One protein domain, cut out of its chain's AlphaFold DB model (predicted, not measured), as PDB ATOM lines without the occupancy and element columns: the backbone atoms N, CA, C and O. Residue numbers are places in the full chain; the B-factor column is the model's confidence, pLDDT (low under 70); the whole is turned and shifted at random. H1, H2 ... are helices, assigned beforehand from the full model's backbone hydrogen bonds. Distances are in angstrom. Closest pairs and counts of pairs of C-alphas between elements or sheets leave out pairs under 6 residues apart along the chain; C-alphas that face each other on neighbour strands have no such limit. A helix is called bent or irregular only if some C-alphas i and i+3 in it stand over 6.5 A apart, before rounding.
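What this domain is: This is residues 191 to 362 of the 556 residues of an uncharacterized protein of Proteus vulgaris (UniProt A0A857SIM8). Helix H8 runs through the core of an elongated body of crossed helices, with H4 and H5 packed on one side of it and H7 and H9 on the other. At one end of the long axis, the hairpin of H2 and H3 packs through H3 on the long helix H10, with H1 beside H3; H5, H6 and H7 lie toward the other end. The printed part has 172 residues with ten named helices, H1 to H10 in chain order, and no named strand; the class is all helix. It is compact, with a radius of gyration of the C-alphas of 16.8 A, and spans 51 by 33 by 29 A.

Where its parts are: H8, residues 306 to 322, is 24.4 A long, from C-alpha 306 at (32.164, 54.143, 24.521) to C-alpha 322 at (33.214, 40.816, 4.135). H10, residues 344 to 360, is 24.3 A long and ends at (44.794, 37.796, -9.547). H9 is residues 326 to 336, 15.6 A; H7 residues 288 to 298, 14.9 A; H1 residues 200 to 210, 15.1 A, beginning at (15.400, 39.191, 4.118). The shorter helices are H2, residues 215 to 223, H3, 231 to 238, H4, 243 to 250, H5, 258 to 266, and H6, 277 to 284. H7 is only just irregular: C-alphas 290 and 293 are 6.9 A apart.

How they stand to each other: H8 is the hub and touches four helices. The closest C-alphas are Leu 249 of H4 and Lys 314, 5.5 A; Ile 258 of H5 and Lys 307, 6.5 A; Leu 298 of H7 and Ser 308, 5.8 A; and Ile 326 of H9 and His 319, 5.9 A. H7 and H8 form a helical hairpin at a steep tilt of 40 degrees, while H9 is about perpendicular to H8 at 73 degrees. H6 touches H7, closest at C-alphas 281 and 288, 5.5 A. H9 touches H10 at C-alphas 333 and 346, 6.0 A. H10, with residues 344 to 351 alone, touches H3 at C-alphas 351 and 235, 4.8 A. H2 and H3 form a helical hairpin at a shallow tilt of 20 degrees, opposite ways, closest at C-alphas 219 and 234, 7.0 A. H1 is close to but not clearly touching H3, with C-alphas 206 and 237 6.0 A apart. Every O i to N i+4 pair is within hydrogen-bond range in H1 to H6, H8 and H9; in H7 it is 5 of 7 and in H10 12 of 13.

The domain as a whole: The C-alphas farthest apart, of Tyr 225 and Asn 301, are 53.2 A apart. The printed part has no cut, and no link is long. Mean pLDDT of the printed part is 87.1; residues 224 to 227, 273 and 338 are under 70.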
ATOM      1  N   ARG A 191      19.456  46.884  15.782       93.38
ATOM      2  CA  ARG A 191      20.923  46.925  15.894       93.38
ATOM      3  C   ARG A 191      21.469  46.272  17.165       93.38
ATOM      4  O   ARG A 191      22.661  46.006  17.253       93.38
ATOM      5  N   VAL A 192      20.604  46.013  18.147       90.12
ATOM      6  CA  VAL A 192      20.970  45.647  19.525       90.12
ATOM      7  C   VAL A 192      21.527  44.229  19.632       90.12
ATOM      8  O   VAL A 192      22.187  43.912  20.621       90.12
ATOM      9  N   MET A 193      21.315  43.373  18.633       85.69
ATOM     10  CA  MET A 193      21.901  42.029  18.567       85.69
ATOM     11  C   MET A 193      23.128  42.018  17.648       85.69
ATOM     12  O   MET A 193      23.124  42.681  16.611       85.69
ATOM     13  N   GLY A 194      24.167  41.250  17.991       83.50
ATOM     14  CA  GLY A 194      25.408  41.207  17.206       83.50
ATOM     15  C   GLY A 194      25.261  40.574  15.815       83.50
ATOM     16  O   GLY A 194      26.042  40.886  14.919       83.50
ATOM     17  N   GLU A 195      24.237  39.740  15.609       85.94
ATOM     18  CA  GLU A 195      23.907  39.121  14.312       85.94
ATOM     19  C   GLU A 195      22.994  39.989  13.423       85.94
ATOM     20  O   GLU A 195      22.952  39.802  12.211       85.94
ATOM     21  N   ASN A 196      22.268  40.951  13.998       87.38
ATOM     22  CA  ASN A 196      21.337  41.822  13.271       87.38
ATOM     23  C   ASN A 196      22.025  43.131  12.892       87.38
ATOM     24  O   ASN A 196      22.805  43.625  13.701       87.38
ATOM     25  N   PRO A 197      21.748  43.740  11.730       94.56
ATOM     26  CA  PRO A 197      20.475  43.671  11.008       94.56
ATOM     27  C   PRO A 197      20.380  42.576   9.935       94.56
ATOM     28  O   PRO A 197      21.258  42.448   9.081       94.56
ATOM     29  N   TYR A 198      19.254  41.853   9.924       94.25
ATOM     30  CA  TYR A 198      18.922  40.840   8.914       94.25
ATOM     31  C   TYR A 198      17.781  41.331   8.015       94.25
ATOM     32  O   TYR A 198      16.626  41.385   8.432       94.25
ATOM     33  N   HIS A 199      18.104  41.670   6.765       96.06
ATOM     34  CA  HIS A 199      17.142  42.193   5.791       96.06
ATOM     35  C   HIS A 199      16.811  41.131   4.728       96.06
ATOM     36  O   HIS A 199      17.475  41.027   3.694       96.06
ATOM     37  N   GLN A 200      15.755  40.345   4.959       94.62
ATOM     38  CA  GLN A 200      15.400  39.191   4.118       94.62
ATOM     39  C   GLN A 200      15.229  39.516   2.616       94.62
ATOM     40  O   GLN A 200      15.782  38.771   1.798       94.62
ATOM     41  N   PRO A 201      14.535  40.598   2.195       95.00
ATOM     42  CA  PRO A 201      14.422  40.912   0.768       95.00
ATOM     43  C   PRO A 201      15.776  41.225   0.120       95.00
ATOM     44  O   PRO A 201      16.007  40.879  -1.035       95.00
ATOM     45  N   TYR A 202      16.690  41.828   0.883       95.12
ATOM     46  CA  TYR A 202      18.031  42.177   0.409       95.12
ATOM     47  C   TYR A 202      18.849  40.907   0.198       95.12
ATOM     48  O   TYR A 202      19.389  40.717  -0.887       95.12
ATOM     49  N   GLU A 203      18.860  40.005   1.182       94.12
ATOM     50  CA  GLU A 203      19.549  38.720   1.046       94.12
ATOM     51  C   GLU A 203      18.965  37.889  -0.098       94.12
ATOM     52  O   GLU A 203      19.707  37.325  -0.891       94.12
ATOM     53  N   THR A 204      17.643  37.885  -0.277       94.19
ATOM     54  CA  THR A 204      17.006  37.170  -1.394       94.19
ATOM     55  C   THR A 204      17.473  37.711  -2.750       94.19
ATOM     56  O   THR A 204      17.859  36.934  -3.628       94.19
ATOM     57  N   ILE A 205      17.485  39.038  -2.924       91.50
ATOM     58  CA  ILE A 205      17.968  39.687  -4.153       91.50
ATOM     59  C   ILE A 205      19.454  39.388  -4.356       91.50
ATOM     60  O   ILE A 205      19.848  38.941  -5.432       91.50
ATOM     61  N   ARG A 206      20.272  39.584  -3.319       90.81
ATOM     62  CA  ARG A 206      21.716  39.348  -3.351       90.81
ATOM     63  C   ARG A 206      22.043  37.911  -3.742       90.81
ATOM     64  O   ARG A 206      22.786  37.712  -4.695       90.81
ATOM     65  N   GLN A 207      21.465  36.918  -3.068       91.38
ATOM     66  CA  GLN A 207      21.703  35.505  -3.378       91.38
ATOM     67  C   GLN A 207      21.264  35.171  -4.807       91.38
ATOM     68  O   GLN A 207      21.994  34.509  -5.539       91.38
ATOM     69  N   THR A 208      20.129  35.712  -5.262       90.81
ATOM     70  CA  THR A 208      19.671  35.538  -6.651       90.81
ATOM     71  C   THR A 208      20.655  36.127  -7.667       90.81
ATOM     72  O   THR A 208      20.851  35.561  -8.743       90.81
ATOM     73  N   LEU A 209      21.286  37.259  -7.345       87.25
ATOM     74  CA  LEU A 209      22.325  37.855  -8.181       87.25
ATOM     75  C   LEU A 209      23.618  37.030  -8.154       87.25
ATOM     76  O   LEU A 209      24.210  36.834  -9.211       87.25
ATOM     77  N   LEU A 210      24.033  36.528  -6.987       86.44
ATOM     78  CA  LEU A 210      25.250  35.721  -6.820       86.44
ATOM     79  C   LEU A 210      25.178  34.361  -7.521       86.44
ATOM     80  O   LEU A 210      26.209  33.850  -7.943       86.44
ATOM     81  N   LEU A 211      23.978  33.810  -7.726       89.00
ATOM     82  CA  LEU A 211      23.777  32.621  -8.567       89.00
ATOM     83  C   LEU A 211      24.152  32.852 -10.044       89.00
ATOM     84  O   LEU A 211      24.206  31.897 -10.817       89.00
ATOM     85  N   ARG A 212      24.376  34.102 -10.471       84.88
ATOM     86  CA  ARG A 212      24.835  34.419 -11.827       84.88
ATOM     87  C   ARG A 212      26.360  34.460 -11.866       84.88
ATOM     88  O   ARG A 212      26.973  35.352 -11.284       84.88
ATOM     89  N   ASP A 213      26.952  33.584 -12.672       78.19
ATOM     90  CA  ASP A 213      28.403  33.555 -12.874       78.19
ATOM     91  C   ASP A 213      28.957  34.908 -13.343       78.19
ATOM     92  O   ASP A 213      28.423  35.543 -14.269       78.19
ATOM     93  N   GLY A 214      30.055  35.335 -12.713       77.94
ATOM     94  CA  GLY A 214      30.758  36.575 -13.039       77.94
ATOM     95  C   GLY A 214      29.938  37.840 -12.768       77.94
ATOM     96  O   GLY A 214      30.035  38.798 -13.537       77.94
ATOM     97  N   LEU A 215      29.097  37.846 -11.723       79.44
ATOM     98  CA  LEU A 215      28.261  38.995 -11.357       79.44
ATOM     99  C   LEU A 215      29.076  40.288 -11.231       79.44
ATOM    100  O   LEU A 215      28.723  41.279 -11.865       79.44
ATOM    101  N   VAL A 216      30.155  40.277 -10.444       77.19
ATOM    102  CA  VAL A 216      30.965  41.477 -10.174       77.19
ATOM    103  C   VAL A 216      31.555  42.030 -11.471       77.19
ATOM    104  O   VAL A 216      31.366  43.204 -11.769       77.19
ATOM    105  N   ASP A 217      32.153  41.177 -12.309       77.44
ATOM    106  CA  ASP A 217      32.670  41.572 -13.627       77.44
ATOM    107  C   ASP A 217      31.589  42.193 -14.524       77.44
ATOM    108  O   ASP A 217      31.840  43.175 -15.225       77.44
ATOM    109  N   LYS A 218      30.379  41.620 -14.522       81.56
ATOM    110  CA  LYS A 218      29.246  42.132 -15.303       81.56
ATOM    111  C   LYS A 218      28.741  43.466 -14.762       81.56
ATOM    112  O   LYS A 218      28.423  44.333 -15.566       81.56
ATOM    113  N   LEU A 219      28.676  43.643 -13.443       80.00
ATOM    114  CA  LEU A 219      28.243  44.891 -12.810       80.00
ATOM    115  C   LEU A 219      29.262  46.013 -13.017       80.00
ATOM    116  O   LEU A 219      28.872  47.122 -13.370       80.00
ATOM    117  N   VAL A 220      30.555  45.711 -12.878       75.75
ATOM    118  CA  VAL A 220      31.642  46.660 -13.152       75.75
ATOM    119  C   VAL A 220      31.625  47.075 -14.623       75.75
ATOM    120  O   VAL A 220      31.651  48.261 -14.910       75.75
ATOM    121  N   LYS A 221      31.465  46.133 -15.563       75.62
ATOM    122  CA  LYS A 221      31.279  46.461 -16.990       75.62
ATOM    123  C   LYS A 221      30.016  47.274 -17.248       75.62
ATOM    124  O   LYS A 221      30.015  48.161 -18.088       75.62
ATOM    125  N   ALA A 222      28.917  46.942 -16.576       74.75
ATOM    126  CA  ALA A 222      27.650  47.634 -16.763       74.75
ATOM    127  C   ALA A 222      27.716  49.084 -16.272       74.75
ATOM    128  O   ALA A 222      27.050  49.926 -16.865       74.75
ATOM    129  N   LYS A 223      28.542  49.386 -15.258       73.12
ATOM    130  CA  LYS A 223      28.823  50.756 -14.800       73.12
ATOM    131  C   LYS A 223      29.273  51.664 -15.948       73.12
ATOM    132  O   LYS A 223      28.834  52.806 -16.004       73.12
ATOM    133  N   ASP A 224      30.058  51.145 -16.894       68.38
ATOM    134  CA  ASP A 224      30.555  51.915 -18.045       68.38
ATOM    135  C   ASP A 224      29.429  52.373 -18.996       68.38
ATOM    136  O   ASP A 224      29.595  53.338 -19.740       68.38
ATOM    137  N   TYR A 225      28.270  51.701 -18.967       68.25
ATOM    138  CA  TYR A 225      27.121  51.985 -19.840       68.25
ATOM    139  C   TYR A 225      25.894  52.515 -19.085       68.25
ATOM    140  O   TYR A 225      25.015  53.134 -19.685       68.25
ATOM    141  N   LEU A 226      25.798  52.247 -17.781       64.31
ATOM    142  CA  LEU A 226      24.649  52.550 -16.935       64.31
ATOM    143  C   LEU A 226      25.058  53.526 -15.827       64.31
ATOM    144  O   LEU A 226      25.570  53.118 -14.788       64.31
ATOM    145  N   ASN A 227      24.696  54.803 -15.986       67.06
ATOM    146  CA  ASN A 227      24.913  55.875 -14.994       67.06
ATOM    147  C   ASN A 227      24.131  55.705 -13.667       67.06
ATOM    148  O   ASN A 227      24.015  56.646 -12.888       67.06
ATOM    149  N   ILE A 228      23.539  54.536 -13.430       70.56
ATOM    150  CA  ILE A 228      22.731  54.191 -12.251       70.56
ATOM    151  C   ILE A 228      23.471  53.272 -11.272       70.56
ATOM    152  O   ILE A 228      22.986  53.075 -10.162       70.56
ATOM    153  N   LEU A 229      24.613  52.695 -11.663       73.19
ATOM    154  CA  LEU A 229      25.413  51.819 -10.806       73.19
ATOM    155  C   LEU A 229      26.641  52.565 -10.280       73.19
ATOM    156  O   LEU A 229      27.401  53.143 -11.052       73.19
ATOM    157  N   ASP A 230      26.855  52.501  -8.971       81.88
ATOM    158  CA  ASP A 230      28.042  53.043  -8.307       81.88
ATOM    159  C   ASP A 230      28.849  51.906  -7.655       81.88
ATOM    160  O   ASP A 230      28.285  50.901  -7.208       81.88
ATOM    161  N   THR A 231      30.175  52.060  -7.608       84.19
ATOM    162  CA  THR A 231      31.129  51.124  -6.990       84.19
ATOM    163  C   THR A 231      30.699  50.778  -5.568       84.19
ATOM    164  O   THR A 231      30.775  49.626  -5.148       84.19
ATOM    165  N   GLU A 232      30.208  51.769  -4.827       87.75
ATOM    166  CA  GLU A 232      29.741  51.594  -3.457       87.75
ATOM    167  C   GLU A 232      28.582  50.591  -3.359       87.75
ATOM    168  O   GLU A 232      28.613  49.693  -2.523       87.75
ATOM    169  N   TRP A 233      27.605  50.669  -4.263       86.69
ATOM    170  CA  TRP A 233      26.466  49.747  -4.296       86.69
ATOM    171  C   TRP A 233      26.870  48.342  -4.735       86.69
ATOM    172  O   TRP A 233      26.356  47.350  -4.226       86.69
ATOM    173  N   ILE A 234      27.808  48.242  -5.677       87.81
ATOM    174  CA  ILE A 234      28.357  46.942  -6.074       87.81
ATOM    175  C   ILE A 234      29.072  46.305  -4.874       87.81
ATOM    176  O   ILE A 234      28.880  45.115  -4.628       87.81
ATOM    177  N   SER A 235      29.812  47.104  -4.093       88.12
ATOM    178  CA  SER A 235      30.486  46.672  -2.862       88.12
ATOM    179  C   SER A 235      29.510  46.137  -1.821       88.12
ATOM    180  O   SER A 235      29.708  45.052  -1.273       88.12
ATOM    181  N   THR A 236      28.408  46.850  -1.568       90.25
ATOM    182  CA  THR A 236      27.432  46.388  -0.575       90.25
ATOM    183  C   THR A 236      26.844  45.038  -0.972       90.25
ATOM    184  O   THR A 236      26.852  44.116  -0.152       90.25
ATOM    185  N   ILE A 237      26.462  44.880  -2.247       88.38
ATOM    186  CA  ILE A 237      25.943  43.625  -2.806       88.38
ATOM    187  C   ILE A 237      26.985  42.505  -2.729       88.38
ATOM    188  O   ILE A 237      26.640  41.401  -2.313       88.38
ATOM    189  N   SER A 238      28.250  42.734  -3.097       88.31
ATOM    190  CA  SER A 238      29.275  41.681  -3.015       88.31
ATOM    191  C   SER A 238      29.530  41.254  -1.570       88.31
ATOM    192  O   SER A 238      29.592  40.058  -1.280       88.31
ATOM    193  N   SER A 239      29.575  42.209  -0.645       89.69
ATOM    194  CA  SER A 239      30.075  42.011   0.718       89.69
ATOM    195  C   SER A 239      28.974  41.854   1.778       89.69
ATOM    196  O   SER A 239      29.216  42.112   2.949       89.69
ATOM    197  N   SER A 240      27.755  41.459   1.388       92.12
ATOM    198  CA  SER A 240      26.619  41.206   2.301       92.12
ATOM    199  C   SER A 240      26.264  42.382   3.224       92.12
ATOM    200  O   SER A 240      25.789  42.189   4.342       92.12
ATOM    201  N   ILE A 241      26.460  43.619   2.760       94.50
ATOM    202  CA  ILE A 241      26.187  44.818   3.560       94.50
ATOM    203  C   ILE A 241      24.730  45.243   3.356       94.50
ATOM    204  O   ILE A 241      24.398  45.925   2.389       94.50
ATOM    205  N   SER A 242      23.848  44.833   4.272       94.75
ATOM    206  CA  SER A 242      22.433  45.227   4.249       94.75
ATOM    207  C   SER A 242      22.253  46.745   4.449       94.75
ATOM    208  O   SER A 242      23.146  47.398   4.992       94.75
ATOM    209  N   PRO A 243      21.106  47.341   4.059       94.81
ATOM    210  CA  PRO A 243      20.910  48.795   4.143       94.81
ATOM    211  C   PRO A 243      21.100  49.372   5.553       94.81
ATOM    212  O   PRO A 243      21.766  50.391   5.733       94.81
ATOM    213  N   GLU A 244      20.567  48.696   6.571       96.12
ATOM    214  CA  GLU A 244      20.740  49.133   7.956       96.12
ATOM    215  C   GLU A 244      22.181  48.909   8.436       96.12
ATOM    216  O   GLU A 244      22.722  49.747   9.157       96.12
ATOM    217  N   LEU A 245      22.850  47.833   7.994       95.62
ATOM    218  CA  LEU A 245      24.264  47.618   8.302       95.62
ATOM    219  C   LEU A 245      25.129  48.718   7.680       95.62
ATOM    220  O   LEU A 245      26.005  49.257   8.349       95.62
ATOM    221  N   TYR A 246      24.850  49.115   6.441       95.19
ATOM    222  CA  TYR A 246      25.505  50.249   5.799       95.19
ATOM    223  C   TYR A 246      25.330  51.539   6.616       95.19
ATOM    224  O   TYR A 246      26.301  52.264   6.838       95.19
ATOM    225  N   ALA A 247      24.129  51.795   7.147       94.88
ATOM    226  CA  ALA A 247      23.875  52.944   8.017       94.88
ATOM    227  C   ALA A 247      24.648  52.870   9.350       94.88
ATOM    228  O   ALA A 247      25.103  53.897   9.845       94.88
ATOM    229  N   ILE A 248      24.826  51.676   9.934       94.00
ATOM    230  CA  ILE A 248      25.688  51.471  11.119       94.00
ATOM    231  C   ILE A 248      27.150  51.766  10.778       94.00
ATOM    232  O   ILE A 248      27.861  52.385  11.563       94.00
ATOM    233  N   LEU A 249      27.629  51.316   9.619       93.44
ATOM    234  CA  LEU A 249      29.027  51.495   9.232       93.44
ATOM    235  C   LEU A 249      29.344  52.973   8.969       93.44
ATOM    236  O   LEU A 249      30.337  53.475   9.496       93.44
ATOM    237  N   THR A 250      28.462  53.685   8.264       92.44
ATOM    238  CA  THR A 250      28.701  55.055   7.772       92.44
ATOM    239  C   THR A 250      28.338  56.188   8.730       92.44
ATOM    240  O   THR A 250      28.707  57.337   8.484       92.44
ATOM    241  N   GLU A 251      27.664  55.911   9.851       91.19
ATOM    242  CA  GLU A 251      27.312  56.961  10.818       91.19
ATOM    243  C   GLU A 251      28.550  57.613  11.460       91.19
ATOM    244  O   GLU A 251      29.436  56.932  11.967       91.19
ATOM    245  N   LEU A 252      28.633  58.942  11.486       88.38
ATOM    246  CA  LEU A 252      29.783  59.629  12.080       88.38
ATOM    247  C   LEU A 252      29.773  59.504  13.611       88.38
ATOM    248  O   LEU A 252      28.793  59.862  14.261       88.38
ATOM    249  N   ILE A 253      30.887  59.036  14.183       87.19
ATOM    250  CA  ILE A 253      31.071  58.945  15.639       87.19
ATOM    251  C   ILE A 253      31.637  60.278  16.143       87.19
ATOM    252  O   ILE A 253      32.852  60.447  16.268       87.19
ATOM    253  N   SER A 254      30.750  61.235  16.401       85.25
ATOM    254  CA  SER A 254      31.095  62.530  16.993       85.25
ATOM    255  C   SER A 254      30.912  62.507  18.514       85.25
ATOM    256  O   SER A 254      30.050  61.792  19.028       85.25
ATOM    257  N   ASP A 255      31.738  63.264  19.243       83.81
ATOM    258  CA  ASP A 255      31.793  63.198  20.712       83.81
ATOM    259  C   ASP A 255      30.472  63.631  21.385       83.81
ATOM    260  O   ASP A 255      30.152  63.168  22.474       83.81
ATOM    261  N   ASP A 256      29.666  64.454  20.707       87.31
ATOM    262  CA  ASP A 256      28.338  64.915  21.129       87.31
ATOM    263  C   ASP A 256      27.227  63.858  20.989       87.31
ATOM    264  O   ASP A 256      26.197  63.976  21.647       87.31
ATOM    265  N   LYS A 257      27.423  62.816  20.167       88.88
ATOM    266  CA  LYS A 257      26.394  61.803  19.848       88.88
ATOM    267  C   LYS A 257      26.691  60.412  20.396       88.88
ATOM    268  O   LYS A 257      25.944  59.475  20.120       88.88
ATOM    269  N   ILE A 258      27.775  60.244  21.156       88.38
ATOM    270  CA  ILE A 258      28.231  58.924  21.619       88.38
ATOM    271  C   ILE A 258      27.128  58.193  22.392       88.38
ATOM    272  O   ILE A 258      26.841  57.041  22.075       88.38
ATOM    273  N   ASP A 259      26.484  58.850  23.357       88.44
ATOM    274  CA  ASP A 259      25.465  58.210  24.199       88.44
ATOM    275  C   ASP A 259      24.235  57.774  23.391       88.44
ATOM    276  O   ASP A 259      23.720  56.674  23.594       88.44
ATOM    277  N   GLU A 260      23.800  58.602  22.436       90.88
ATOM    278  CA  GLU A 260      22.696  58.282  21.524       90.88
ATOM    279  C   GLU A 260      23.050  57.094  20.622       90.88
ATOM    280  O   GLU A 260      22.248  56.174  20.448       90.88
ATOM    281  N   LEU A 261      24.267  57.075  20.071       91.38
ATOM    282  CA  LEU A 261      24.748  55.988  19.219       91.38
ATOM    283  C   LEU A 261      24.929  54.683  19.997       91.38
ATOM    284  O   LEU A 261      24.643  53.611  19.457       91.38
ATOM    285  N   ILE A 262      25.373  54.749  21.252       91.00
ATOM    286  CA  ILE A 262      25.461  53.583  22.133       91.00
ATOM    287  C   ILE A 262      24.065  53.041  22.417       91.00
ATOM    288  O   ILE A 262      23.823  51.857  22.203       91.00
ATOM    289  N   GLU A 263      23.124  53.885  22.831       91.62
ATOM    290  CA  GLU A 263      21.752  53.453  23.094       91.62
ATOM    291  C   GLU A 263      21.111  52.837  21.841       91.62
ATOM    292  O   GLU A 263      20.520  51.760  21.912       91.62
ATOM    293  N   LYS A 264      21.335  53.441  20.670       92.12
ATOM    294  CA  LYS A 264      20.825  52.947  19.388       92.12
ATOM    295  C   LYS A 264      21.422  51.597  18.972       92.12
ATOM    296  O   LYS A 264      20.690  50.734  18.492       92.12
ATOM    297  N   ASN A 265      22.735  51.403  19.119       91.19
ATOM    298  CA  ASN A 265      23.424  50.182  18.673       91.19
ATOM    299  C   ASN A 265      23.416  49.059  19.722       91.19
ATOM    300  O   ASN A 265      23.539  47.892  19.370       91.19
ATOM    301  N   PHE A 266      23.281  49.386  21.005       89.50
ATOM    302  CA  PHE A 266      23.475  48.445  22.108       89.50
ATOM    303  C   PHE A 266      22.294  48.365  23.080       89.50
ATOM    304  O   PHE A 266      22.307  47.491  23.952       89.50
ATOM    305  N   GLY A 267      21.293  49.240  22.964       85.88
ATOM    306  CA  GLY A 267      20.060  49.237  23.760       85.88
ATOM    307  C   GLY A 267      20.202  49.720  25.209       85.88
ATOM    308  O   GLY A 267      19.199  49.852  25.901       85.88
ATOM    309  N   ASN A 268      21.422  49.963  25.692       80.88
ATOM    310  CA  ASN A 268      21.698  50.495  27.028       80.88
ATOM    311  C   ASN A 268      22.926  51.411  26.967       80.88
ATOM    312  O   ASN A 268      23.878  51.100  26.250       80.88
ATOM    313  N   LYS A 269      22.896  52.499  27.743       70.62
ATOM    314  CA  LYS A 269      23.985  53.473  27.897       70.62
ATOM    315  C   LYS A 269      25.169  52.915  28.686       70.62
ATOM    316  O   LYS A 269      26.303  53.296  28.424       70.62
ATOM    317  N   ASP A 270      24.925  51.996  29.625       74.00
ATOM    318  CA  ASP A 270      26.006  51.371  30.390       74.00
ATOM    319  C   ASP A 270      26.676  50.237  29.595       74.00
ATOM    320  O   ASP A 270      26.089  49.181  29.337       74.00
ATOM    321  N   ILE A 271      27.934  50.470  29.214       72.75
ATOM    322  CA  ILE A 271      28.784  49.526  28.481       72.75
ATOM    323  C   ILE A 271      29.711  48.707  29.385       72.75
ATOM    324  O   ILE A 271      30.436  47.850  28.880       72.75
ATOM    325  N   SER A 272      29.698  48.921  30.704       74.31
ATOM    326  CA  SER A 272      30.653  48.300  31.635       74.31
ATOM    327  C   SER A 272      30.607  46.771  31.569       74.31
ATOM    328  O   SER A 272      31.640  46.111  31.482       74.31
ATOM    329  N   LEU A 273      29.398  46.204  31.495       68.44
ATOM    330  CA  LEU A 273      29.175  44.759  31.342       68.44
ATOM    331  C   LEU A 273      29.598  44.226  29.962       68.44
ATOM    332  O   LEU A 273      29.870  43.036  29.817       68.44
ATOM    333  N   LYS A 274      29.663  45.102  28.953       72.62
ATOM    334  CA  LYS A 274      30.032  44.774  27.568       72.62
ATOM    335  C   LYS A 274      31.537  44.879  27.321       72.62
ATOM    336  O   LYS A 274      32.021  44.378  26.313       72.62
ATOM    337  N   ASN A 275      32.296  45.466  28.250       79.81
ATOM    338  CA  ASN A 275      33.759  45.534  28.220       79.81
ATOM    339  C   ASN A 275      34.409  44.217  28.700       79.81
ATOM    340  O   ASN A 275      35.339  44.202  29.507       79.81
ATOM    341  N   ASN A 276      33.898  43.083  28.224       85.50
ATOM    342  CA  ASN A 276      34.428  41.757  28.505       85.50
ATOM    343  C   ASN A 276      34.605  41.014  27.179       85.50
ATOM    344  O   ASN A 276      33.651  40.874  26.418       85.50
ATOM    345  N   LEU A 277      35.818  40.525  26.916       88.38
ATOM    346  CA  LEU A 277      36.145  39.819  25.678       88.38
ATOM    347  C   LEU A 277      35.237  38.605  25.447       88.38
ATOM    348  O   LEU A 277      34.747  38.418  24.338       88.38
ATOM    349  N   LYS A 278      34.945  37.838  26.503       90.62
ATOM    350  CA  LYS A 278      34.060  36.672  26.427       90.62
ATOM    351  C   LYS A 278      32.636  37.069  26.045       90.62
ATOM    352  O   LYS A 278      32.021  36.433  25.199       90.62
ATOM    353  N   PHE A 279      32.141  38.166  26.621       89.19
ATOM    354  CA  PHE A 279      30.836  38.707  26.248       89.19
ATOM    355  C   PHE A 279      30.818  39.148  24.781       89.19
ATOM    356  O   PHE A 279      29.865  38.845  24.077       89.19
ATOM    357  N   LEU A 280      31.858  39.841  24.302       90.00
ATOM    358  CA  LEU A 280      31.941  40.283  22.904       90.00
ATOM    359  C   LEU A 280      32.001  39.095  21.935       90.00
ATOM    360  O   LEU A 280      31.330  39.121  20.905       90.00
ATOM    361  N   SER A 281      32.752  38.053  22.292       92.12
ATOM    362  CA  SER A 281      32.828  36.792  21.549       92.12
ATOM    363  C   SER A 281      31.453  36.130  21.419       92.12
ATOM    364  O   SER A 281      30.991  35.877  20.308       92.12
ATOM    365  N   GLU A 282      30.733  35.961  22.534       91.94
ATOM    366  CA  GLU A 282      29.377  35.394  22.545       91.94
ATOM    367  C   GLU A 282      28.353  36.298  21.836       91.94
ATOM    368  O   GLU A 282      27.452  35.808  21.159       91.94
ATOM    369  N   TYR A 283      28.487  37.619  21.964       91.56
ATOM    370  CA  TYR A 283      27.554  38.590  21.397       91.56
ATOM    371  C   TYR A 283      27.636  38.679  19.869       91.56
ATOM    372  O   TYR A 283      26.600  38.798  19.214       91.56
ATOM    373  N   TYR A 284      28.846  38.639  19.298       92.44
ATOM    374  CA  TYR A 284      29.057  38.681  17.846       92.44
ATOM    375  C   TYR A 284      29.211  37.298  17.204       92.44
ATOM    376  O   TYR A 284      29.296  37.227  15.977       92.44
ATOM    377  N   SER A 285      29.259  36.226  17.999       93.62
ATOM    378  CA  SER A 285      29.575  34.859  17.560       93.62
ATOM    379  C   SER A 285      30.926  34.753  16.835       93.62
ATOM    380  O   SER A 285      31.038  34.072  15.816       93.62
ATOM    381  N   VAL A 286      31.951  35.453  17.331       93.38
ATOM    382  CA  VAL A 286      33.315  35.481  16.758       93.38
ATOM    383  C   VAL A 286      34.310  35.037  17.825       93.38
ATOM    384  O   VAL A 286      34.128  35.348  18.998       93.38
ATOM    385  N   SER A 287      35.357  34.303  17.438       93.44
ATOM    386  CA  SER A 287      36.320  33.742  18.390       93.44
ATOM    387  C   SER A 287      37.057  34.824  19.198       93.44
ATOM    388  O   SER A 287      37.318  35.932  18.721       93.44
ATOM    389  N   GLU A 288      37.432  34.501  20.441       92.31
ATOM    390  CA  GLU A 288      38.199  35.432  21.284       92.31
ATOM    391  C   GLU A 288      39.562  35.769  20.662       92.31
ATOM    392  O   GLU A 288      40.009  36.908  20.768       92.31
ATOM    393  N   GLU A 289      40.190  34.810  19.977       90.31
ATOM    394  CA  GLU A 289      41.491  34.976  19.318       90.31
ATOM    395  C   GLU A 289      41.453  36.025  18.200       90.31
ATOM    396  O   GLU A 289      42.404  36.788  18.048       90.31
ATOM    397  N   GLU A 290      40.347  36.111  17.458       89.75
ATOM    398  CA  GLU A 290      40.179  37.086  16.377       89.75
ATOM    399  C   GLU A 290      39.906  38.502  16.896       89.75
ATOM    400  O   GLU A 290      40.382  39.482  16.320       89.75
ATOM    401  N   ILE A 291      39.155  38.637  17.995       90.44
ATOM    402  CA  ILE A 291      38.781  39.944  18.561       90.44
ATOM    403  C   ILE A 291      39.906  40.528  19.426       90.44
ATOM    404  O   ILE A 291      40.091  41.750  19.459       90.44
ATOM    405  N   LEU A 292      40.654  39.677  20.137       90.69
ATOM    406  CA  LEU A 292      41.678  40.061  21.116       90.69
ATOM    407  C   LEU A 292      42.665  41.143  20.626       90.69
ATOM    408  O   LEU A 292      42.914  42.083  21.389       90.69
ATOM    409  N   PRO A 293      43.218  41.078  19.399       88.75
ATOM    410  CA  PRO A 293      44.184  42.062  18.914       88.75
ATOM    411  C   PRO A 293      43.574  43.462  18.824       88.75
ATOM    412  O   PRO A 293      44.127  44.427  19.363       88.75
ATOM    413  N   LEU A 294      42.398  43.572  18.197       88.75
ATOM    414  CA  LEU A 294      41.672  44.833  18.068       88.75
ATOM    415  C   LEU A 294      41.213  45.343  19.438       88.75
ATOM    416  O   LEU A 294      41.354  46.527  19.741       88.75
ATOM    417  N   PHE A 295      40.705  44.446  20.282       88.94
ATOM    418  CA  PHE A 295      40.253  44.773  21.630       88.94
ATOM    419  C   PHE A 295      41.375  45.370  22.486       88.94
ATOM    420  O   PHE A 295      41.171  46.397  23.130       88.94
ATOM    421  N   ASN A 296      42.573  44.780  22.457       88.12
ATOM    422  CA  ASN A 296      43.727  45.300  23.190       88.12
ATOM    423  C   ASN A 296      44.227  46.632  22.624       88.12
ATOM    424  O   ASN A 296      44.607  47.510  23.393       88.12
ATOM    425  N   MET A 297      44.204  46.802  21.300       85.81
ATOM    426  CA  MET A 297      44.619  48.049  20.657       85.81
ATOM    427  C   MET A 297      43.692  49.224  20.998       85.81
ATOM    428  O   MET A 297      44.161  50.349  21.156       85.81
ATOM    429  N   LEU A 298      42.382  48.982  21.083       86.75
ATOM    430  CA  LEU A 298      41.382  50.028  21.313       86.75
ATOM    431  C   LEU A 298      41.217  50.423  22.790       86.75
ATOM    432  O   LEU A 298      40.546  51.422  23.082       86.75
ATOM    433  N   LYS A 299      41.799  49.653  23.717       86.19
ATOM    434  CA  LYS A 299      41.795  49.959  25.149       86.19
ATOM    435  C   LYS A 299      42.698  51.142  25.467       86.19
ATOM    436  O   LYS A 299      43.864  51.182  25.082       86.19
ATOM    437  N   VAL A 300      42.178  52.057  26.276       77.19
ATOM    438  CA  VAL A 300      42.946  53.145  26.885       77.19
ATOM    439  C   VAL A 300      42.853  52.952  28.395       77.19
ATOM    440  O   VAL A 300      41.759  52.813  28.929       77.19
ATOM    441  N   ASN A 301      43.989  52.888  29.095       74.38
ATOM    442  CA  ASN A 301      44.040  52.625  30.544       74.38
ATOM    443  C   ASN A 301      43.317  51.329  30.974       74.38
ATOM    444  O   ASN A 301      42.645  51.300  31.998       74.38
ATOM    445  N   ASN A 302      43.461  50.249  30.195       73.75
ATOM    446  CA  ASN A 302      42.802  48.943  30.383       73.75
ATOM    447  C   ASN A 302      41.272  48.917  30.202       73.75
ATOM    448  O   ASN A 302      40.680  47.836  30.296       73.75
ATOM    449  N   GLU A 303      40.645  50.038  29.848       76.56
ATOM    450  CA  GLU A 303      39.205  50.136  29.616       76.56
ATOM    451  C   GLU A 303      38.879  50.473  28.158       76.56
ATOM    452  O   GLU A 303      39.620  51.180  27.467       76.56
ATOM    453  N   LEU A 304      37.762  49.932  27.668       81.38
ATOM    454  CA  LEU A 304      37.252  50.241  26.341       81.38
ATOM    455  C   LEU A 304      36.251  51.391  26.469       81.38
ATOM    456  O   LEU A 304      35.172  51.219  27.032       81.38
ATOM    457  N   SER A 305      36.614  52.567  25.957       86.94
ATOM    458  CA  SER A 305      35.713  53.724  25.950       86.94
ATOM    459  C   SER A 305      34.456  53.459  25.106       86.94
ATOM    460  O   SER A 305      34.473  52.626  24.197       86.94
ATOM    461  N   ALA A 306      33.380  54.215  25.340       87.19
ATOM    462  CA  ALA A 306      32.164  54.143  24.521       87.19
ATOM    463  C   ALA A 306      32.443  54.384  23.026       87.19
ATOM    464  O   ALA A 306      31.960  53.645  22.169       87.19
ATOM    465  N   LYS A 307      33.323  55.340  22.710       89.00
ATOM    466  CA  LYS A 307      33.791  55.589  21.339       89.00
ATOM    467  C   LYS A 307      34.511  54.374  20.750       89.00
ATOM    468  O   LYS A 307      34.186  53.937  19.649       89.00
ATOM    469  N   SER A 308      35.443  53.790  21.504       89.06
ATOM    470  CA  SER A 308      36.177  52.582  21.106       89.06
ATOM    471  C   SER A 308      35.244  51.387  20.874       89.06
ATOM    472  O   SER A 308      35.461  50.611  19.948       89.06
ATOM    473  N   MET A 309      34.184  51.251  21.676       89.44
ATOM    474  CA  MET A 309      33.182  50.193  21.529       89.44
ATOM    475  C   MET A 309      32.379  50.331  20.227       89.44
ATOM    476  O   MET A 309      32.129  49.332  19.553       89.44
ATOM    477  N   LEU A 310      32.012  51.556  19.832       91.12
ATOM    478  CA  LEU A 310      31.352  51.812  18.545       91.12
ATOM    479  C   LEU A 310      32.270  51.477  17.361       91.12
ATOM    480  O   LEU A 310      31.825  50.848  16.402       91.12
ATOM    481  N   VAL A 311      33.556  51.834  17.439       91.31
ATOM    482  CA  VAL A 311      34.552  51.469  16.413       91.31
ATOM    483  C   VAL A 311      34.695  49.946  16.314       91.31
ATOM    484  O   VAL A 311      34.643  49.393  15.215       91.31
ATOM    485  N   LEU A 312      34.794  49.254  17.452       92.12
ATOM    486  CA  LEU A 312      34.866  47.794  17.510       92.12
ATOM    487  C   LEU A 312      33.614  47.137  16.906       92.12
ATOM    488  O   LEU A 312      33.741  46.234  16.083       92.12
ATOM    489  N   ASN A 313      32.420  47.631  17.245       92.62
ATOM    490  CA  ASN A 313      31.149  47.166  16.682       92.62
ATOM    491  C   ASN A 313      31.138  47.240  15.154       92.62
ATOM    492  O   ASN A 313      30.802  46.268  14.483       92.62
ATOM    493  N   LYS A 314      31.555  48.379  14.595       93.62
ATOM    494  CA  LYS A 314      31.617  48.571  13.146       93.62
ATOM    495  C   LYS A 314      32.605  47.616  12.476       93.62
ATOM    496  O   LYS A 314      32.245  46.971  11.496       93.62
ATOM    497  N   ILE A 315      33.820  47.489  13.012       94.00
ATOM    498  CA  ILE A 315      34.867  46.640  12.420       94.00
ATOM    499  C   ILE A 315      34.487  45.158  12.493       94.00
ATOM    500  O   ILE A 315      34.642  44.458  11.496       94.00
ATOM    501  N   ILE A 316      33.946  44.674  13.618       94.38
ATOM    502  CA  ILE A 316      33.532  43.266  13.747       94.38
ATOM    503  C   ILE A 316      32.371  42.954  12.800       94.38
ATOM    504  O   ILE A 316      32.387  41.933  12.114       94.38
ATOM    505  N   ARG A 317      31.377  43.841  12.703       94.69
ATOM    506  CA  ARG A 317      30.268  43.654  11.757       94.69
ATOM    507  C   ARG A 317      30.750  43.665  10.309       94.69
ATOM    508  O   ARG A 317      30.289  42.851   9.513       94.69
ATOM    509  N   LEU A 318      31.706  44.533   9.978       94.81
ATOM    510  CA  LEU A 318      32.314  44.562   8.650       94.81
ATOM    511  C   LEU A 318      33.138  43.299   8.365       94.81
ATOM    512  O   LEU A 318      33.064  42.764   7.261       94.81
ATOM    513  N   HIS A 319      33.876  42.793   9.355       94.38
ATOM    514  CA  HIS A 319      34.595  41.519   9.280       94.38
ATOM    515  C   HIS A 319      33.639  40.375   8.943       94.38
ATOM    516  O   HIS A 319      33.873  39.646   7.983       94.38
ATOM    517  N   LYS A 320      32.508  40.280   9.648       93.75
ATOM    518  CA  LYS A 320      31.497  39.249   9.390       93.75
ATOM    519  C   LYS A 320      30.851  39.362   8.011       93.75
ATOM    520  O   LYS A 320      30.588  38.345   7.380       93.75
ATOM    521  N   ALA A 321      30.598  40.581   7.543       93.62
ATOM    522  CA  ALA A 321      29.978  40.810   6.241       93.62
ATOM    523  C   ALA A 321      30.942  40.493   5.079       93.62
ATOM    524  O   ALA A 321      30.573  39.845   4.102       93.62
ATOM    525  N   THR A 322      32.205  40.914   5.205       92.50
ATOM    526  CA  THR A 322      33.214  40.816   4.135       92.50
ATOM    527  C   THR A 322      34.027  39.520   4.157       92.50
ATOM    528  O   THR A 322      34.620  39.165   3.140       92.50
ATOM    529  N   GLY A 323      34.120  38.844   5.304       91.19
ATOM    530  CA  GLY A 323      35.050  37.734   5.542       91.19
ATOM    531  C   GLY A 323      36.524  38.154   5.635       91.19
ATOM    532  O   GLY A 323      37.400  37.300   5.766       91.19
ATOM    533  N   ILE A 324      36.833  39.453   5.563       91.81
ATOM    534  CA  ILE A 324      38.201  39.970   5.665       91.81
ATOM    535  C   ILE A 324      38.629  39.978   7.130       91.81
ATOM    536  O   ILE A 324      37.885  40.471   7.974       91.81
ATOM    537  N   SER A 325      39.839  39.506   7.449       90.94
ATOM    538  CA  SER A 325      40.338  39.515   8.829       90.94
ATOM    539  C   SER A 325      40.349  40.920   9.447       90.94
ATOM    540  O   SER A 325      40.632  41.919   8.779       90.94
ATOM    541  N   ILE A 326      40.072  40.983  10.751       91.38
ATOM    542  CA  ILE A 326      39.967  42.233  11.516       91.38
ATOM    543  C   ILE A 326      41.220  43.108  11.345       91.38
ATOM    544  O   ILE A 326      41.108  44.314  11.128       91.38
ATOM    545  N   ASP A 327      42.402  42.490  11.347       87.06
ATOM    546  CA  ASP A 327      43.685  43.164  11.151       87.06
ATOM    547  C   ASP A 327      43.759  43.933   9.828       87.06
ATOM    548  O   ASP A 327      44.148  45.104   9.788       87.06
ATOM    549  N   ASN A 328      43.357  43.275   8.743       88.81
ATOM    550  CA  ASN A 328      43.414  43.839   7.402       88.81
ATOM    551  C   ASN A 328      42.349  44.916   7.200       88.81
ATOM    552  O   ASN A 328      42.644  45.944   6.594       88.81
ATOM    553  N   LEU A 329      41.147  44.732   7.761       91.19
ATOM    554  CA  LEU A 329      40.127  45.784   7.770       91.19
ATOM    555  C   LEU A 329      40.608  47.018   8.523       91.19
ATOM    556  O   LEU A 329      40.447  48.131   8.032       91.19
ATOM    557  N   TYR A 330      41.238  46.840   9.682       88.69
ATOM    558  CA  TYR A 330      41.762  47.965  10.446       88.69
ATOM    559  C   TYR A 330      42.845  48.732   9.669       88.69
ATOM    560  O   TYR A 330      42.806  49.963   9.604       88.69
ATOM    561  N   ILE A 331      43.778  48.023   9.020       86.19
ATOM    562  CA  ILE A 331      44.800  48.636   8.154       86.19
ATOM    563  C   ILE A 331      44.151  49.389   6.985       86.19
ATOM    564  O   ILE A 331      44.552  50.520   6.688       86.19
ATOM    565  N   LEU A 332      43.149  48.788   6.339       89.12
ATOM    566  CA  LEU A 332      42.421  49.378   5.218       89.12
ATOM    567  C   LEU A 332      41.706  50.671   5.628       89.12
ATOM    568  O   LEU A 332      41.905  51.709   4.996       89.12
ATOM    569  N   ILE A 333      40.940  50.622   6.723       89.88
ATOM    570  CA  ILE A 333      40.199  51.765   7.267       89.88
ATOM    571  C   ILE A 333      41.169  52.898   7.582       89.88
ATOM    572  O   ILE A 333      41.018  53.991   7.050       89.88
ATOM    573  N   LYS A 334      42.218  52.625   8.365       85.94
ATOM    574  CA  LYS A 334      43.197  53.637   8.785       85.94
ATOM    575  C   LYS A 334      43.956  54.267   7.616       85.94
ATOM    576  O   LYS A 334      44.419  55.400   7.708       85.94
ATOM    577  N   THR A 335      44.125  53.522   6.527       82.44
ATOM    578  CA  THR A 335      44.779  54.026   5.317       82.44
ATOM    579  C   THR A 335      43.910  55.050   4.596       82.44
ATOM    580  O   THR A 335      44.434  56.043   4.089       82.44
ATOM    581  N   LYS A 336      42.605  54.788   4.502       84.12
ATOM    582  CA  LYS A 336      41.667  55.614   3.734       84.12
ATOM    583  C   LYS A 336      41.081  56.748   4.566       84.12
ATOM    584  O   LYS A 336      40.849  57.829   4.035       84.12
ATOM    585  N   ASN A 337      40.920  56.531   5.868       81.38
ATOM    586  CA  ASN A 337      40.371  57.496   6.801       81.38
ATOM    587  C   ASN A 337      41.134  57.463   8.140       81.38
ATOM    588  O   ASN A 337      41.217  56.435   8.812       81.38
ATOM    589  N   ASN A 338      41.693  58.606   8.546       69.75
ATOM    590  CA  ASN A 338      42.545  58.704   9.736       69.75
ATOM    591  C   ASN A 338      41.781  58.539  11.064       69.75
ATOM    592  O   ASN A 338      42.406  58.210  12.072       69.75
ATOM    593  N   ASP A 339      40.456  58.725  11.072       70.00
ATOM    594  CA  ASP A 339      39.639  58.758  12.295       70.00
ATOM    595  C   ASP A 339      38.982  57.406  12.628       70.00
ATOM    596  O   ASP A 339      38.051  57.337  13.431       70.00
ATOM    597  N   ASN A 340      39.446  56.313  12.005       74.62
ATOM    598  CA  ASN A 340      38.815  54.985  12.064       74.62
ATOM    599  C   ASN A 340      37.336  54.993  11.628       74.62
ATOM    600  O   ASN A 340      36.563  54.106  12.001       74.62
ATOM    601  N   ASN A 341      36.935  56.002  10.855       84.50
ATOM    602  CA  ASN A 341      35.592  56.104  10.323       84.50
ATOM    603  C   ASN A 341      35.468  55.286   9.034       84.50
ATOM    604  O   ASN A 341      36.367  55.295   8.194       84.50
ATOM    605  N   ILE A 342      34.348  54.588   8.879       88.06
ATOM    606  CA  ILE A 342      34.045  53.810   7.679       88.06
ATOM    607  C   ILE A 342      33.129  54.674   6.825       88.06
ATOM    608  O   ILE A 342      31.949  54.802   7.120       88.06
ATOM    609  N   ASP A 343      33.681  55.308   5.803       89.44
ATOM    610  CA  ASP A 343      32.932  56.113   4.841       89.44
ATOM    611  C   ASP A 343      32.775  55.375   3.503       89.44
ATOM    612  O   ASP A 343      33.235  54.241   3.327       89.44
ATOM    613  N   SER A 344      32.140  56.032   2.533       88.69
ATOM    614  CA  SER A 344      31.984  55.505   1.179       88.69
ATOM    615  C   SER A 344      33.313  55.132   0.517       88.69
ATOM    616  O   SER A 344      33.351  54.210  -0.293       88.69
ATOM    617  N   GLU A 345      34.419  55.805   0.853       90.38
ATOM    618  CA  GLU A 345      35.730  55.499   0.279       90.38
ATOM    619  C   GLU A 345      36.273  54.164   0.794       90.38
ATOM    620  O   GLU A 345      36.753  53.350   0.005       90.38
ATOM    621  N   VAL A 346      36.121  53.889   2.092       92.06
ATOM    622  CA  VAL A 346      36.438  52.572   2.662       92.06
ATOM    623  C   VAL A 346      35.586  51.482   2.009       92.06
ATOM    624  O   VAL A 346      36.124  50.452   1.603       92.06
ATOM    625  N   ILE A 347      34.277  51.706   1.852       92.50
ATOM    626  CA  ILE A 347      33.370  50.719   1.244       92.50
ATOM    627  C   ILE A 347      33.744  50.438  -0.219       92.50
ATOM    628  O   ILE A 347      33.805  49.274  -0.619       92.50
ATOM    629  N   ARG A 348      34.070  51.461  -1.018       90.75
ATOM    630  CA  ARG A 348      34.587  51.273  -2.388       90.75
ATOM    631  C   ARG A 348      35.911  50.512  -2.399       90.75
ATOM    632  O   ARG A 348      36.102  49.621  -3.225       90.75
ATOM    633  N   SER A 349      36.813  50.822  -1.467       91.94
ATOM    634  CA  SER A 349      38.106  50.143  -1.339       91.94
ATOM    635  C   SER A 349      37.956  48.638  -1.104       91.94
ATOM    636  O   SER A 349      38.690  47.859  -1.707       91.94
ATOM    637  N   ILE A 350      36.972  48.222  -0.299       92.44
ATOM    638  CA  ILE A 350      36.688  46.804  -0.030       92.44
ATOM    639  C   ILE A 350      36.356  46.048  -1.316       92.44
ATOM    640  O   ILE A 350      36.938  44.986  -1.541       92.44
ATOM    641  N   LEU A 351      35.498  46.602  -2.183       90.38
ATOM    642  CA  LEU A 351      35.164  45.968  -3.461       90.38
ATOM    643  C   LEU A 351      36.418  45.735  -4.298       90.38
ATOM    644  O   LEU A 351      36.649  44.621  -4.759       90.38
ATOM    645  N   HIS A 352      37.234  46.777  -4.482       89.50
ATOM    646  CA  HIS A 352      38.451  46.672  -5.288       89.50
ATOM    647  C   HIS A 352      39.418  45.653  -4.697       89.50
ATOM    648  O   HIS A 352      39.964  44.836  -5.432       89.50
ATOM    649  N   VAL A 353      39.592  45.655  -3.373       91.88
ATOM    650  CA  VAL A 353      40.484  44.708  -2.700       91.88
ATOM    651  C   VAL A 353      40.017  43.266  -2.893       91.88
ATOM    652  O   VAL A 353      40.837  42.417  -3.249       91.88
ATOM    653  N   GLN A 354      38.724  42.991  -2.704       89.88
ATOM    654  CA  GLN A 354      38.150  41.656  -2.892       89.88
ATOM    655  C   GLN A 354      38.228  41.215  -4.358       89.88
ATOM    656  O   GLN A 354      38.664  40.100  -4.641       89.88
ATOM    657  N   TYR A 355      37.903  42.113  -5.288       87.44
ATOM    658  CA  TYR A 355      37.969  41.852  -6.722       87.44
ATOM    659  C   TYR A 355      39.385  41.491  -7.189       87.44
ATOM    660  O   TYR A 355      39.586  40.520  -7.916       87.44
ATOM    661  N   ILE A 356      40.388  42.254  -6.748       88.88
ATOM    662  CA  ILE A 356      41.795  42.013  -7.084       88.88
ATOM    663  C   ILE A 356      42.259  40.661  -6.523       88.88
ATOM    664  O   ILE A 356      42.945  39.917  -7.225       88.88
ATOM    665  N   MET A 357      41.887  40.334  -5.280       90.12
ATOM    666  CA  MET A 357      42.227  39.048  -4.661       90.12
ATOM    667  C   MET A 357      41.652  37.869  -5.448       90.12
ATOM    668  O   MET A 357      42.385  36.936  -5.763       90.12
ATOM    669  N   GLU A 358      40.364  37.931  -5.791       87.31
ATOM    670  CA  GLU A 358      39.674  36.866  -6.522       87.31
ATOM    671  C   GLU A 358      40.255  36.679  -7.930       87.31
ATOM    672  O   GLU A 358      40.494  35.556  -8.372       87.31
ATOM    673  N   LYS A 359      40.546  37.782  -8.627       87.06
ATOM    674  CA  LYS A 359      40.985  37.753 -10.025       87.06
ATOM    675  C   LYS A 359      42.455  37.391 -10.214       87.06
ATOM    676  O   LYS A 359      42.785  36.672 -11.155       87.06
ATOM    677  N   TYR A 360      43.340  37.923  -9.371       88.94
ATOM    678  CA  TYR A 360      44.794  37.796  -9.547       88.94
ATOM    679  C   TYR A 360      45.450  36.831  -8.558       88.94
ATOM    680  O   TYR A 360      46.662  36.633  -8.629       88.94
ATOM    681  N   ASN A 361      44.675  36.219  -7.654       88.44
ATOM    682  CA  ASN A 361      45.158  35.262  -6.655       88.44
ATOM    683  C   ASN A 361      46.337  35.808  -5.821       88.44
ATOM    684  O   ASN A 361      47.303  35.099  -5.531       88.44
ATOM    685  N   ILE A 362      46.272  37.094  -5.467       90.31
ATOM    686  CA  ILE A 362      47.243  37.749  -4.585       90.31
ATOM    687  C   ILE A 362      46.723  37.804  -3.152       90.31
ATOM    688  O   ILE A 362      45.519  37.714  -2.905       90.31
TER     689      ILE A 362